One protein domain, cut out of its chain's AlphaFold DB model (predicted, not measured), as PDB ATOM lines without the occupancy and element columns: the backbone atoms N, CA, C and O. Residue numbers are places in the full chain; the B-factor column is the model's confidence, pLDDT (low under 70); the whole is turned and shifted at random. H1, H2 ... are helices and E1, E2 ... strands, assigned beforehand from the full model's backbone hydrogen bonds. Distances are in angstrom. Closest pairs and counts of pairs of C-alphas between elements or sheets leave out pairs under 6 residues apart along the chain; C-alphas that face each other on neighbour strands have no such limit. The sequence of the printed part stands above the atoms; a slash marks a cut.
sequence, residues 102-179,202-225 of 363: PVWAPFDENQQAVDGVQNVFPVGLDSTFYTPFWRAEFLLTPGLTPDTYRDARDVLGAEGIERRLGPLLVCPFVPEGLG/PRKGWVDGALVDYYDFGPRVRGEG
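Overview. This is residues 102 to 179 and 202 to 225 of the 363 residues of an uncharacterized protein of Archangium gephyra (UniProt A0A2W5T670). Two small three-stranded sheets, E1 E3 E4 and E2 E5 E6, make a sandwich with crossed strands, partly face to face and closest where the edge strands E1 and E2 meet; long loops join the parts, and the short helix H1 lies at one side, grazing both sheets. The larger sheet is strongly twisted and has the longest strand, E4, which bends. The printed part has 102 residues, with one named helix and six named strands in the order E1 E2 E3 H1 E4 E5 E6; both sheets are mixed. The class is mostly strand, though under half of the residues, 44, are in named elements. The whole is compact and rounded, with a radius of gyration of the C-alphas of 13.1 A and spans of 33 by 31 by 25 A.

Arrangement. In the larger sheet, E3, residues 133 to 140, is the inner strand. E1, residues 102 to 107, is parallel to it at 33 degrees, with N 105 and O 137 within hydrogen-bond range at 2.9 A. E4, residues 162 to 170, is antiparallel to E3 at 154 degrees, with N 138 and O 164 2.8 A apart; E4 bends by 59 degrees at residue 167. In the other sheet, E2, residues 119 to 121, and E5, residues 202 to 207, are parallel at 53 degrees, with N 206 and O 119 2.8 A apart. E5 and E6, residues 210 to 215, form an antiparallel hairpin at 143 degrees, with N 205 and O 212 2.9 A apart. Residues 173 to 174 pair antiparallel with residues 213 to 214 of E6. The two sheets are face to face, a sandwich, with their strands at 73 degrees. The closest C-alphas of E1 and E2 are those of Ala 105 and Asn 119, 4.6 A apart. E3 is apart from E5 and E6. H1, residues 152 to 157, only grazes each sheet with residues 152 to 155; every O i to N i+4 pair in it is within hydrogen-bond range.

Along the chain. E4 measures 23.5 A from first to last C-alpha and E3 21.9 A. E1 measures 15.4 A, E5 15.6 A, E6 16.4 A, H1 8.4 A and E2 6.5 A. E1 begins at C-alpha 102 (297.252, 406.731, 302.755), and E6 ends at C-alpha 215 (292.355, 411.075, 288.003).

Size, cuts and confidence. The C-alphas farthest apart, those of Gly 160 and Gly 179, are 38.7 A apart. Residues 180 to 201 are cut out, with 7.5 A between C-alphas 179 and 202. The links E1 to E2, E2 to E3 and E3 to H1 are long. The mean pLDDT of the printed part is 93.9, and no printed residue is under 70.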
ATOM      1  N   PRO A 102     297.831 405.447 302.397       95.56
ATOM      2  CA  PRO A 102     297.252 406.731 302.755       95.56
ATOM      3  C   PRO A 102     297.495 407.752 301.637       95.56
ATOM      4  O   PRO A 102     298.559 407.786 301.024       95.56
ATOM      5  N   VAL A 103     296.522 408.627 301.404       97.38
ATOM      6  CA  VAL A 103     296.723 409.893 300.695       97.38
ATOM      7  C   VAL A 103     296.369 411.018 301.645       97.38
ATOM      8  O   VAL A 103     295.282 411.042 302.226       97.38
ATOM      9  N   TRP A 104     297.280 411.965 301.808       97.88
ATOM     10  CA  TRP A 104     297.026 413.124 302.641       97.88
ATOM     11  C   TRP A 104     296.356 414.202 301.819       97.88
ATOM     12  O   TRP A 104     296.908 414.665 300.823       97.88
ATOM     13  N   ALA A 105     295.168 414.605 302.248       96.56
ATOM     14  CA  ALA A 105     294.406 415.667 301.620       96.56
ATOM     15  C   ALA A 105     294.373 416.863 302.582       96.56
ATOM     16  O   ALA A 105     293.677 416.801 303.599       96.56
ATOM     17  N   PRO A 106     295.166 417.920 302.335       95.88
ATOM     18  CA  PRO A 106     295.196 419.085 303.205       95.88
ATOM     19  C   PRO A 106     293.927 419.933 303.077       95.88
ATOM     20  O   PRO A 106     293.487 420.254 301.974       95.88
ATOM     21  N   PHE A 107     293.367 420.328 304.217       94.00
ATOM     22  CA  PHE A 107     292.243 421.254 304.328       94.00
ATOM     23  C   PHE A 107     292.601 422.371 305.310       94.00
ATOM     24  O   PHE A 107     293.433 422.193 306.207       94.00
ATOM     25  N   ASP A 108     291.958 423.526 305.159       90.62
ATOM     26  CA  ASP A 108     292.052 424.576 306.167       90.62
ATOM     27  C   ASP A 108     291.315 424.196 307.468       90.62
ATOM     28  O   ASP A 108     290.642 423.165 307.589       90.62
ATOM     29  N   GLU A 109     291.419 425.067 308.468       86.31
ATOM     30  CA  GLU A 109     290.728 424.949 309.759       86.31
ATOM     31  C   GLU A 109     289.188 424.926 309.661       86.31
ATOM     32  O   GLU A 109     288.518 424.465 310.587       86.31
ATOM     33  N   ASN A 110     288.619 425.356 308.530       88.31
ATOM     34  CA  ASN A 110     287.186 425.319 308.240       88.31
ATOM     35  C   ASN A 110     286.774 424.081 307.428       88.31
ATOM     36  O   ASN A 110     285.616 423.986 307.016       88.31
ATOM     37  N   GLN A 111     287.688 423.123 307.228       89.06
ATOM     38  CA  GLN A 111     287.491 421.925 306.405       89.06
ATOM     39  C   GLN A 111     287.199 422.253 304.934       89.06
ATOM     40  O   GLN A 111     286.440 421.548 304.268       89.06
ATOM     41  N   GLN A 112     287.799 423.321 304.416       90.31
ATOM     42  CA  GLN A 112     287.715 423.706 303.012       90.31
ATOM     43  C   GLN A 112     289.014 423.381 302.280       90.31
ATOM     44  O   GLN A 112     290.113 423.493 302.829       90.31
ATOM     45  N   ALA A 113     288.874 422.940 301.030       89.69
ATOM     46  CA  ALA A 113     290.015 422.799 300.141       89.69
ATOM     47  C   ALA A 113     290.602 424.193 299.881       89.69
ATOM     48  O   ALA A 113     289.863 425.131 299.574       89.69
ATOM     49  N   VAL A 114     291.920 424.322 300.008       91.19
ATOM     50  CA  VAL A 114     292.627 425.583 299.763       91.19
ATOM     51  C   VAL A 114     293.143 425.591 298.332       91.19
ATOM     52  O   VAL A 114     293.785 424.638 297.893       91.19
ATOM     53  N   ASP A 115     292.870 426.672 297.604       91.81
ATOM     54  CA  ASP A 115     293.299 426.803 296.213       91.81
ATOM     55  C   ASP A 115     294.826 426.676 296.072       91.81
ATOM     56  O   ASP A 115     295.601 427.178 296.888       91.81
ATOM     57  N   GLY A 116     295.260 425.959 295.038       92.00
ATOM     58  CA  GLY A 116     296.666 425.640 294.788       92.00
ATOM     59  C   GLY A 116     297.282 424.571 295.702       92.00
ATOM     60  O   GLY A 116     298.355 424.067 295.367       92.00
ATOM     61  N   VAL A 117     296.628 424.160 296.792       94.69
ATOM     62  CA  VAL A 117     297.123 423.084 297.661       94.69
ATOM     63  C   VAL A 117     296.719 421.727 297.098       94.69
ATOM     64  O   VAL A 117     295.558 421.495 296.772       94.69
ATOM     65  N   GLN A 118     297.694 420.831 296.969       96.62
ATOM     66  CA  GLN A 118     297.498 419.516 296.365       96.62
ATOM     67  C   GLN A 118     297.535 418.410 297.419       96.62
ATOM     68  O   GLN A 118     298.145 418.558 298.481       96.62
ATOM     69  N   ASN A 119     296.926 417.275 297.085       97.19
ATOM     70  CA  ASN A 119     297.081 416.051 297.862       97.19
ATOM     71  C   ASN A 119     298.545 415.594 297.844       97.19
ATOM     72  O   ASN A 119     299.230 415.763 296.835       97.19
ATOM     73  N   VAL A 120     298.999 414.980 298.932       98.06
ATOM     74  CA  VAL A 120     300.337 414.398 299.048       98.06
ATOM     75  C   VAL A 120     300.213 412.885 299.103       98.06
ATOM     76  O   VAL A 120     299.540 412.329 299.972       98.06
ATOM     77  N   PHE A 121     300.883 412.226 298.171       98.00
ATOM     78  CA  PHE A 121     300.941 410.783 298.051       98.00
ATOM     79  C   PHE A 121     302.321 410.301 298.522       98.00
ATOM     80  O   PHE A 121     303.341 410.822 298.068       98.00
ATOM     81  N   PRO A 122     302.386 409.308 299.423       96.31
ATOM     82  CA  PRO A 122     303.649 408.800 299.957       96.31
ATOM     83  C   PRO A 122     304.428 407.925 298.972       96.31
ATOM     84  O   PRO A 122     305.575 407.582 299.240       96.31
ATOM     85  N   VAL A 123     303.788 407.494 297.882       95.56
ATOM     86  CA  VAL A 123     304.312 406.468 296.985       95.56
ATOM     87  C   VAL A 123     304.040 406.844 295.527       95.56
ATOM     88  O   VAL A 123     302.914 407.170 295.162       95.56
ATOM     89  N   GLY A 124     305.080 406.773 294.691       94.81
ATOM     90  CA  GLY A 124     305.013 406.993 293.243       94.81
ATOM     91  C   GLY A 124     304.882 405.719 292.408       94.81
ATOM     92  O   GLY A 124     305.103 404.620 292.910       94.81
ATOM     93  N   LEU A 125     304.617 405.881 291.104       93.19
ATOM     94  CA  LEU A 125     304.515 404.793 290.107       93.19
ATOM     95  C   LEU A 125     305.753 403.887 290.016       93.19
ATOM     96  O   LEU A 125     305.652 402.753 289.555       93.19
ATOM     97  N   ASP A 126     306.925 404.381 290.411       92.12
ATOM     98  CA  ASP A 126     308.179 403.616 290.364       92.12
ATOM     99  C   ASP A 126     308.390 402.735 291.604       92.12
ATOM    100  O   ASP A 126     309.335 401.947 291.667       92.12
ATOM    101  N   SER A 127     307.510 402.848 292.598       91.88
ATOM    102  CA  SER A 127     307.541 402.012 293.786       91.88
ATOM    103  C   SER A 127     306.832 400.689 293.545       91.88
ATOM    104  O   SER A 127     305.734 400.636 292.990       91.88
ATOM    105  N   THR A 128     307.392 399.614 294.099       88.12
ATOM    106  CA  THR A 128     306.684 398.334 294.186       88.12
ATOM    107  C   THR A 128     305.431 398.419 295.046       88.12
ATOM    108  O   THR A 128     304.635 397.502 294.955       88.12
ATOM    109  N   PHE A 129     305.274 399.475 295.860       90.12
ATOM    110  CA  PHE A 129     304.116 399.748 296.720       90.12
ATOM    111  C   PHE A 129     303.036 400.624 296.057       90.12
ATOM    112  O   PHE A 129     302.088 401.041 296.713       90.12
ATOM    113  N   TYR A 130     303.152 400.956 294.767       94.75
ATOM    114  CA  TYR A 130     302.133 401.778 294.111       94.75
ATOM    115  C   TYR A 130     300.761 401.083 294.086       94.75
ATOM    116  O   TYR A 130     300.649 399.882 293.836       94.75
ATOM    117  N   THR A 131     299.709 401.868 294.314       95.62
ATOM    118  CA  THR A 131     298.303 401.475 294.187       95.62
ATOM    119  C   THR A 131     297.484 402.680 293.724       95.62
ATOM    120  O   THR A 131     297.796 403.800 294.114       95.62
ATOM    121  N   PRO A 132     296.423 402.503 292.924       96.44
ATOM    122  CA  PRO A 132     295.452 403.552 292.654       96.44
ATOM    123  C   PRO A 132     294.401 403.648 293.769       96.44
ATOM    124  O   PRO A 132     293.508 404.483 293.677       96.44
ATOM    125  N   PHE A 133     294.453 402.792 294.797       96.75
ATOM    126  CA  PHE A 133     293.490 402.771 295.894       96.75
ATOM    127  C   PHE A 133     294.077 403.431 297.136       96.75
ATOM    128  O   PHE A 133     295.014 402.915 297.744       96.75
ATOM    129  N   TRP A 134     293.486 404.551 297.537       96.69
ATOM    130  CA  TRP A 134     294.034 405.389 298.593       96.69
ATOM    131  C   TRP A 134     293.048 405.579 299.734       96.69
ATOM    132  O   TRP A 134     291.861 405.791 299.509       96.69
ATOM    133  N   ARG A 135     293.521 405.560 300.977       96.31
ATOM    134  CA  ARG A 135     292.744 405.996 302.135       96.31
ATOM    135  C   ARG A 135     292.992 407.479 302.346       96.31
ATOM    136  O   ARG A 135     294.095 407.865 302.718       96.31
ATOM    137  N   ALA A 136     291.974 408.309 302.140       95.81
ATOM    138  CA  ALA A 136     292.100 409.726 302.447       95.81
ATOM    139  C   ALA A 136     292.360 409.929 303.947       95.81
ATOM    140  O   ALA A 136     291.646 409.385 304.790       95.81
ATOM    141  N   GLU A 137     293.344 410.753 304.274       96.62
ATOM    142  CA  GLU A 137     293.563 411.312 305.600       96.62
ATOM    143  C   GLU A 137     293.518 412.837 305.465       96.62
ATOM    144  O   GLU A 137     294.384 413.461 304.850       96.62
ATOM    145  N   PHE A 138     292.455 413.436 305.998       95.94
ATOM    146  CA  PHE A 138     292.254 414.876 305.965       95.94
ATOM    147  C   PHE A 138     293.154 415.539 307.005       95.94
ATOM    148  O   PHE A 138     293.048 415.236 308.196       95.94
ATOM    149  N   LEU A 139     294.022 416.444 306.552       96.00
ATOM    150  CA  LEU A 139     294.932 417.205 307.408       96.00
ATOM    151  C   LEU A 139     294.370 418.607 307.642       96.00
ATOM    152  O   LEU A 139     294.433 419.439 306.740       96.00
ATOM    153  N   LEU A 140     293.842 418.886 308.834       95.00
ATOM    154  CA  LEU A 140     293.308 420.210 309.169       95.00
ATOM    155  C   LEU A 140     294.445 421.105 309.655       95.00
ATOM    156  O   LEU A 140     294.901 420.996 310.796       95.00
ATOM    157  N   THR A 141     294.927 421.959 308.755       91.50
ATOM    158  CA  THR A 141     296.181 422.693 308.933       91.50
ATOM    159  C   THR A 141     295.921 424.199 308.973       91.50
ATOM    160  O   THR A 141     295.552 424.782 307.950       91.50
ATOM    161  N   PRO A 142     296.130 424.868 310.120       88.81
ATOM    162  CA  PRO A 142     296.046 426.323 310.197       88.81
ATOM    163  C   PRO A 142     297.102 426.992 309.314       88.81
ATOM    164  O   PRO A 142     298.265 426.588 309.307       88.81
ATOM    165  N   GLY A 143     296.716 428.045 308.590       88.75
ATOM    166  CA  GLY A 143     297.646 428.811 307.751       88.75
ATOM    167  C   GLY A 143     298.220 428.041 306.555       88.75
ATOM    168  O   GLY A 143     299.300 428.383 306.079       88.75
ATOM    169  N   LEU A 144     297.512 427.011 306.083       92.31
ATOM    170  CA  LEU A 144     297.889 426.196 304.933       92.31
ATOM    171  C   LEU A 144     298.147 427.058 303.681       92.31
ATOM    172  O   LEU A 144     297.324 427.882 303.284       92.31
ATOM    173  N   THR A 145     299.295 426.843 303.044       91.62
ATOM    174  CA  THR A 145     299.706 427.460 301.772       91.62
ATOM    175  C   THR A 145     300.069 426.377 300.748       91.62
ATOM    176  O   THR A 145     300.385 425.254 301.156       91.62
ATOM    177  N   PRO A 146     300.118 426.687 299.436       90.12
ATOM    178  CA  PRO A 146     300.553 425.734 298.401       90.12
ATOM    179  C   PRO A 146     301.929 425.087 298.640       90.12
ATOM    180  O   PRO A 146     302.229 424.035 298.076       90.12
ATOM    181  N   ASP A 147     302.756 425.691 299.497       89.88
ATOM    182  CA  ASP A 147     304.122 425.251 299.781       89.88
ATOM    183  C   ASP A 147     304.244 424.469 301.096       89.88
ATOM    184  O   ASP A 147     305.347 424.091 301.476       89.88
ATOM    185  N   THR A 148     303.132 424.238 301.805       92.12
ATOM    186  CA  THR A 148     303.152 423.650 303.157       92.12
ATOM    187  C   THR A 148     303.525 422.171 303.149       92.12
ATOM    188  O   THR A 148     304.339 421.749 303.964       92.12
ATOM    189  N   TYR A 149     302.948 421.395 302.230       95.56
ATOM    190  CA  TYR A 149     303.253 419.974 302.080       95.56
ATOM    191  C   TYR A 149     303.533 419.662 300.618       95.56
ATOM    192  O   TYR A 149     302.664 419.839 299.765       95.56
ATOM    193  N   ARG A 150     304.750 419.195 300.336       95.38
ATOM    194  CA  ARG A 150     305.162 418.734 299.004       95.38
ATOM    195  C   ARG A 150     305.743 417.322 299.026       95.38
ATOM    196  O   ARG A 150     306.009 416.744 297.977       95.38
ATOM    197  N   ASP A 151     305.950 416.764 300.209       95.00
ATOM    198  CA  ASP A 151     306.546 415.452 300.419       95.00
ATOM    199  C   ASP A 151     305.934 414.795 301.667       95.00
ATOM    200  O   ASP A 151     305.486 415.471 302.597       95.00
ATOM    201  N   ALA A 152     305.942 413.462 301.710       95.19
ATOM    202  CA  ALA A 152     305.495 412.695 302.871       95.19
ATOM    203  C   ALA A 152     306.209 413.110 304.168       95.19
ATOM    204  O   ALA A 152     305.609 413.113 305.242       95.19
ATOM    205  N   ARG A 153     307.486 413.494 304.084       95.81
ATOM    206  CA  ARG A 153     308.287 413.971 305.218       95.81
ATOM    207  C   ARG A 153     307.746 415.265 305.809       95.81
ATOM    208  O   ARG A 153     307.795 415.406 307.028       95.81
ATOM    209  N   ASP A 154     307.207 416.163 304.985       95.00
ATOM    210  CA  ASP A 154     306.601 417.406 305.467       95.00
ATOM    211  C   ASP A 154     305.365 417.085 306.312       95.00
ATOM    212  O   ASP A 154     305.195 417.609 307.410       95.00
ATOM    213  N   VAL A 155     304.532 416.155 305.836       95.31
ATOM    214  CA  VAL A 155     303.320 415.724 306.543       95.31
ATOM    215  C   VAL A 155     303.653 414.976 307.836       95.31
ATOM    216  O   VAL A 155     303.062 415.230 308.886       95.31
ATOM    217  N   LEU A 156     304.584 414.023 307.771       95.06
ATOM    218  CA  LEU A 156     304.968 413.190 308.913       95.06
ATOM    219  C   LEU A 156     305.761 413.967 309.968       95.06
ATOM    220  O   LEU A 156     305.675 413.636 311.149       95.06
ATOM    221  N   GLY A 157     306.527 414.976 309.553       94.56
ATOM    222  CA  GLY A 157     307.312 415.831 310.440       94.56
ATOM    223  C   GLY A 157     306.519 416.973 311.071       94.56
ATOM    224  O   GLY A 157     307.036 417.636 311.968       94.56
ATOM    225  N   ALA A 158     305.292 417.225 310.620       93.06
ATOM    226  CA  ALA A 158     304.523 418.350 311.111       93.06
ATOM    227  C   ALA A 158     303.750 418.015 312.399       93.06
ATOM    228  O   ALA A 158     303.050 417.007 312.516       93.06
ATOM    229  N   GLU A 159     303.903 418.893 313.390       91.50
ATOM    230  CA  GLU A 159     303.360 418.730 314.737       91.50
ATOM    231  C   GLU A 159     302.025 419.469 314.903       91.50
ATOM    232  O   GLU A 159     301.779 420.499 314.280       91.50
ATOM    233  N   GLY A 160     301.159 418.960 315.786       88.62
ATOM    234  CA  GLY A 160     299.926 419.652 316.186       88.62
ATOM    235  C   GLY A 160     298.802 419.681 315.142       88.62
ATOM    236  O   GLY A 160     297.801 420.352 315.374       88.62
ATOM    237  N   ILE A 161     298.936 418.956 314.028       92.75
ATOM    238  CA  ILE A 161     297.897 418.863 312.993       92.75
ATOM    239  C   ILE A 161     296.812 417.886 313.431       92.75
ATOM    240  O   ILE A 161     297.100 416.743 313.798       92.75
ATOM    241  N   GLU A 162     295.554 418.311 313.339       94.94
ATOM    242  CA  GLU A 162     294.425 417.398 313.481       94.94
ATOM    243  C   GLU A 162     294.286 416.556 312.208       94.94
ATOM    244  O   GLU A 162     294.212 417.082 311.095       94.94
ATOM    245  N   ARG A 163     294.223 415.233 312.382       95.06
ATOM    246  CA  ARG A 163     294.065 414.279 311.286       95.06
ATOM    247  C   ARG A 163     292.731 413.564 311.399       95.06
ATOM    248  O   ARG A 163     292.379 413.064 312.468       95.06
ATOM    249  N   ARG A 164     291.986 413.503 310.297       94.81
ATOM    250  CA  ARG A 164     290.704 412.793 310.231       94.81
ATOM    251  C   ARG A 164     290.730 411.758 309.129       94.81
ATOM    252  O   ARG A 164     291.086 412.055 307.994       94.81
ATOM    253  N   LEU A 165     290.293 410.550 309.460       94.44
ATOM    254  CA  LEU A 165     290.162 409.492 308.475       94.44
ATOM    255  C   LEU A 165     289.020 409.818 307.504       94.44
ATOM    256  O   LEU A 165     287.897 410.102 307.923       94.44
ATOM    257  N   GLY A 166     289.325 409.770 306.215       92.88
ATOM    258  CA  GLY A 166     288.395 409.957 305.115       92.88
ATOM    259  C   GLY A 166     288.020 408.643 304.413       92.88
ATOM    260  O   GLY A 166     288.331 407.535 304.881       92.88
ATOM    261  N   PRO A 167     287.304 408.737 303.281       93.44
ATOM    262  CA  PRO A 167     286.891 407.568 302.517       93.44
ATOM    263  C   PRO A 167     288.076 406.894 301.805       93.44
ATOM    264  O   PRO A 167     289.179 407.436 301.733       93.44
ATOM    265  N   LEU A 168     287.827 405.698 301.264       94.50
ATOM    266  CA  LEU A 168     288.679 405.154 300.208       94.50
ATOM    267  C   LEU A 168     288.450 405.970 298.943       94.50
ATOM    268  O   LEU A 168     287.316 406.344 298.660       94.50
ATOM    269  N   LEU A 169     289.511 406.214 298.194       94.75
ATOM    270  CA  LEU A 169     289.527 406.935 296.937       94.75
ATOM    271  C   LEU A 169     290.180 406.068 295.865       94.75
ATOM    272  O   LEU A 169     291.036 405.232 296.160       94.75
ATOM    273  N   VAL A 170     289.785 406.298 294.619       95.62
ATOM    274  CA  VAL A 170     290.412 405.690 293.447       95.62
ATOM    275  C   VAL A 170     291.112 406.801 292.675       95.62
ATOM    276  O   VAL A 170     290.457 407.567 291.967       95.62
ATOM    277  N   CYS A 171     292.429 406.892 292.853       96.94
ATOM    278  CA  CYS A 171     293.268 407.943 292.290       96.94
ATOM    279  C   CYS A 171     294.429 407.376 291.458       96.94
ATOM    280  O   CYS A 171     295.571 407.402 291.926       96.94
ATOM    281  N   PRO A 172     294.170 406.822 290.260       97.00
ATOM    282  CA  PRO A 172     295.225 406.319 289.390       97.00
ATOM    283  C   PRO A 172     296.092 407.458 288.851       97.00
ATOM    284  O   PRO A 172     295.571 408.472 288.374       97.00
ATOM    285  N   PHE A 173     297.413 407.287 288.906       97.62
ATOM    286  CA  PHE A 173     298.366 408.232 288.322       97.62
ATOM    287  C   PHE A 173     298.392 408.093 286.803       97.62
ATOM    288  O   PHE A 173     298.259 406.997 286.250       97.62
ATOM    289  N   VAL A 174     298.576 409.221 286.123       96.88
ATOM    290  CA  VAL A 174     298.555 409.291 284.664       96.88
ATOM    291  C   VAL A 174     299.697 410.137 284.107       96.88
ATOM    292  O   VAL A 174     300.174 411.052 284.780       96.88
ATOM    293  N   PRO A 175     300.163 409.848 282.877       96.62
ATOM    294  CA  PRO A 175     301.035 410.747 282.137       96.62
ATOM    295  C   PRO A 175     300.446 412.152 282.016       96.62
ATOM    296  O   PRO A 175     299.235 412.318 281.855       96.62
ATOM    297  N   GLU A 176     301.324 413.154 282.014       95.75
ATOM    298  CA  GLU A 176     300.921 414.537 281.788       95.75
ATOM    299  C   GLU A 176     300.211 414.693 280.439       95.75
ATOM    300  O   GLU A 176     300.660 414.180 279.412       95.75
ATOM    301  N   GLY A 177     299.078 415.396 280.459       94.75
ATOM    302  CA  GLY A 177     298.261 415.630 279.269       94.75
ATOM    303  C   GLY A 177     297.461 414.416 278.786       94.75
ATOM    304  O   GLY A 177     296.812 414.521 277.747       94.75
ATOM    305  N   LEU A 178     297.465 413.285 279.506       96.38
ATOM    306  CA  LEU A 178     296.565 412.173 279.196       96.38
ATOM    307  C   LEU A 178     295.124 412.540 279.576       96.38
ATOM    308  O   LEU A 178     294.795 412.754 280.746       96.38
ATOM    309  N   GLY A 179     294.254 412.589 278.574       95.50
ATOM    310  CA  GLY A 179     292.817 412.772 278.730       95.50
ATOM    311  C   GLY A 179     292.033 411.473 278.549       95.50
ATOM    312  O   GLY A 179     292.533 410.357 278.707       95.50
ATOM    313  N   PRO A 202     291.454 415.381 285.311       87.62
ATOM    314  CA  PRO A 202     292.809 415.258 285.833       87.62
ATOM    315  C   PRO A 202     293.060 416.288 286.941       87.62
ATOM    316  O   PRO A 202     292.627 417.441 286.860       87.62
ATOM    317  N   ARG A 203     293.758 415.856 287.986       95.12
ATOM    318  CA  ARG A 203     294.205 416.654 289.129       95.12
ATOM    319  C   ARG A 203     295.713 416.537 289.281       95.12
ATOM    320  O   ARG A 203     296.324 415.636 288.714       95.12
ATOM    321  N   LYS A 204     296.293 417.433 290.080       96.69
ATOM    322  CA  LYS A 204     297.707 417.389 290.452       96.69
ATOM    323  C   LYS A 204     297.872 416.966 291.905       96.69
ATOM    324  O   LYS A 204     297.030 417.251 292.753       96.69
ATOM    325  N   GLY A 205     298.942 416.234 292.180       97.25
ATOM    326  CA  GLY A 205     299.308 415.734 293.503       97.25
ATOM    327  C   GLY A 205     300.813 415.778 293.689       97.25
ATOM    328  O   GLY A 205     301.549 415.759 292.710       97.25
ATOM    329  N   TRP A 206     301.275 415.841 294.929       98.12
ATOM    330  CA  TRP A 206     302.692 415.760 295.253       98.12
ATOM    331  C   TRP A 206     303.105 414.318 295.539       98.12
ATOM    332  O   TRP A 206     302.461 413.641 296.336       98.12
ATOM    333  N   VAL A 207     304.206 413.880 294.936       97.25
ATOM    334  CA  VAL A 207     304.921 412.636 295.255       97.25
ATOM    335  C   VAL A 207     306.403 412.979 295.326       97.25
ATOM    336  O   VAL A 207     306.952 413.476 294.346       97.25
ATOM    337  N   ASP A 208     307.049 412.737 296.466       94.75
ATOM    338  CA  ASP A 208     308.491 412.973 296.663       94.75
ATOM    339  C   ASP A 208     308.978 414.359 296.174       94.75
ATOM    340  O   ASP A 208     310.042 414.502 295.567       94.75
ATOM    341  N   GLY A 209     308.176 415.410 296.396       95.25
ATOM    342  CA  GLY A 209     308.492 416.778 295.974       95.25
ATOM    343  C   GLY A 209     308.229 417.096 294.497       95.25
ATOM    344  O   GLY A 209     308.508 418.220 294.074       95.25
ATOM    345  N   ALA A 210     307.690 416.161 293.712       96.62
ATOM    346  CA  ALA A 210     307.299 416.356 292.317       96.62
ATOM    347  C   ALA A 210     305.772 416.387 292.156       96.62
ATOM    348  O   ALA A 210     305.055 415.646 292.826       96.62
ATOM    349  N   LEU A 211     305.273 417.237 291.251       96.94
ATOM    350  CA  LEU A 211     303.864 417.204 290.859       96.94
ATOM    351  C   LEU A 211     303.627 416.058 289.879       96.94
ATOM    352  O   LEU A 211     304.317 415.959 288.864       96.94
ATOM    353  N   VAL A 212     302.618 415.246 290.163       97.19
ATOM    354  CA  VAL A 212     302.127 414.172 289.299       97.19
ATOM    355  C   VAL A 212     300.671 414.423 288.930       97.19
ATOM    356  O   VAL A 212     299.911 414.974 289.734       97.19
ATOM    357  N   ASP A 213     300.287 414.013 287.723       97.44
ATOM    358  CA  ASP A 213     298.893 414.024 287.291       97.44
ATOM    359  C   ASP A 213     298.205 412.718 287.709       97.44
ATOM    360  O   ASP A 213     298.793 411.634 287.664       97.44
ATOM    361  N   TYR A 214     296.947 412.812 288.131       97.56
ATOM    362  CA  TYR A 214     296.110 411.662 288.475       97.56
ATOM    363  C   TYR A 214     294.634 411.952 288.190       97.56
ATOM    364  O   TYR A 214     294.218 413.110 288.152       97.56
ATOM    365  N   TYR A 215     293.816 410.916 288.013       96.56
ATOM    366  CA  TYR A 215     292.355 411.075 288.003       96.56
ATOM    367  C   TYR A 215     291.797 410.867 289.400       96.56
ATOM    368  O   TYR A 215     292.193 409.920 290.050       96.56
ATOM    369  N   ASP A 216     290.859 411.693 289.857       94.88
ATOM    370  CA  ASP A 216     290.190 411.496 291.152       94.88
ATOM    371  C   ASP A 216     288.783 410.939 290.954       94.88
ATOM    372  O   ASP A 216     287.810 411.689 290.986       94.88
ATOM    373  N   PHE A 217     288.647 409.625 290.780       93.50
ATOM    374  CA  PHE A 217     287.321 409.025 290.628       93.50
ATOM    375  C   PHE A 217     286.503 409.034 291.932       93.50
ATOM    376  O   PHE A 217     285.371 408.552 291.938       93.50
ATOM    377  N   GLY A 218     287.022 409.585 293.033       91.00
ATOM    378  CA  GLY A 218     286.322 409.679 294.304       91.00
ATOM    379  C   GLY A 218     286.116 408.317 294.983       91.00
ATOM    380  O   GLY A 218     286.862 407.364 294.730       91.00
ATOM    381  N   PRO A 219     285.103 408.191 295.863       92.00
ATOM    382  CA  PRO A 219     284.884 407.005 296.689       92.00
ATOM    383  C   PRO A 219     284.155 405.877 295.949       92.00
ATOM    384  O   PRO A 219     283.146 405.340 296.404       92.00
ATOM    385  N   ARG A 220     284.671 405.520 294.774       85.69
ATOM    386  CA  ARG A 220     284.070 404.577 293.822       85.69
ATOM    387  C   ARG A 220     284.560 403.141 293.986       85.69
ATOM    388  O   ARG A 220     284.754 402.395 293.026       85.69
ATOM    389  N   VAL A 221     284.787 402.745 295.231       89.25
ATOM    390  CA  VAL A 221     285.395 401.461 295.569       89.25
ATOM    391  C   VAL A 221     284.749 400.850 296.803       89.25
ATOM    392  O   VAL A 221     284.522 401.517 297.812       89.25
ATOM    393  N   ARG A 222     284.464 399.550 296.725       89.00
ATOM    394  CA  ARG A 222     284.047 398.734 297.861       89.00
ATOM    395  C   ARG A 222     285.270 398.261 298.626       89.00
ATOM    396  O   ARG A 222     286.192 397.683 298.055       89.00
ATOM    397  N   GLY A 223     285.235 398.450 299.934       88.00
ATOM    398  CA  GLY A 223     286.292 397.999 300.817       88.00
ATOM    399  C   GLY A 223     285.869 398.016 302.274       88.00
ATOM    400  O   GLY A 223     284.872 398.642 302.639       88.00
ATOM    401  N   GLU A 224     286.641 397.325 303.098       86.31
ATOM    402  CA  GLU A 224     286.513 397.313 304.551       86.31
ATOM    403  C   GLU A 224     287.902 397.513 305.153       86.31
ATOM    404  O   GLU A 224     288.839 396.791 304.813       86.31
ATOM    405  N   GLY A 225     288.052 398.522 306.018       86.50
ATOM    406  CA  GLY A 225     289.376 398.943 306.481       86.50
ATOM    407  C   GLY A 225     290.291 399.245 305.292       86.50
ATOM    408  O   GLY A 225     289.919 400.015 304.408       86.50
TER     409      GLY A 225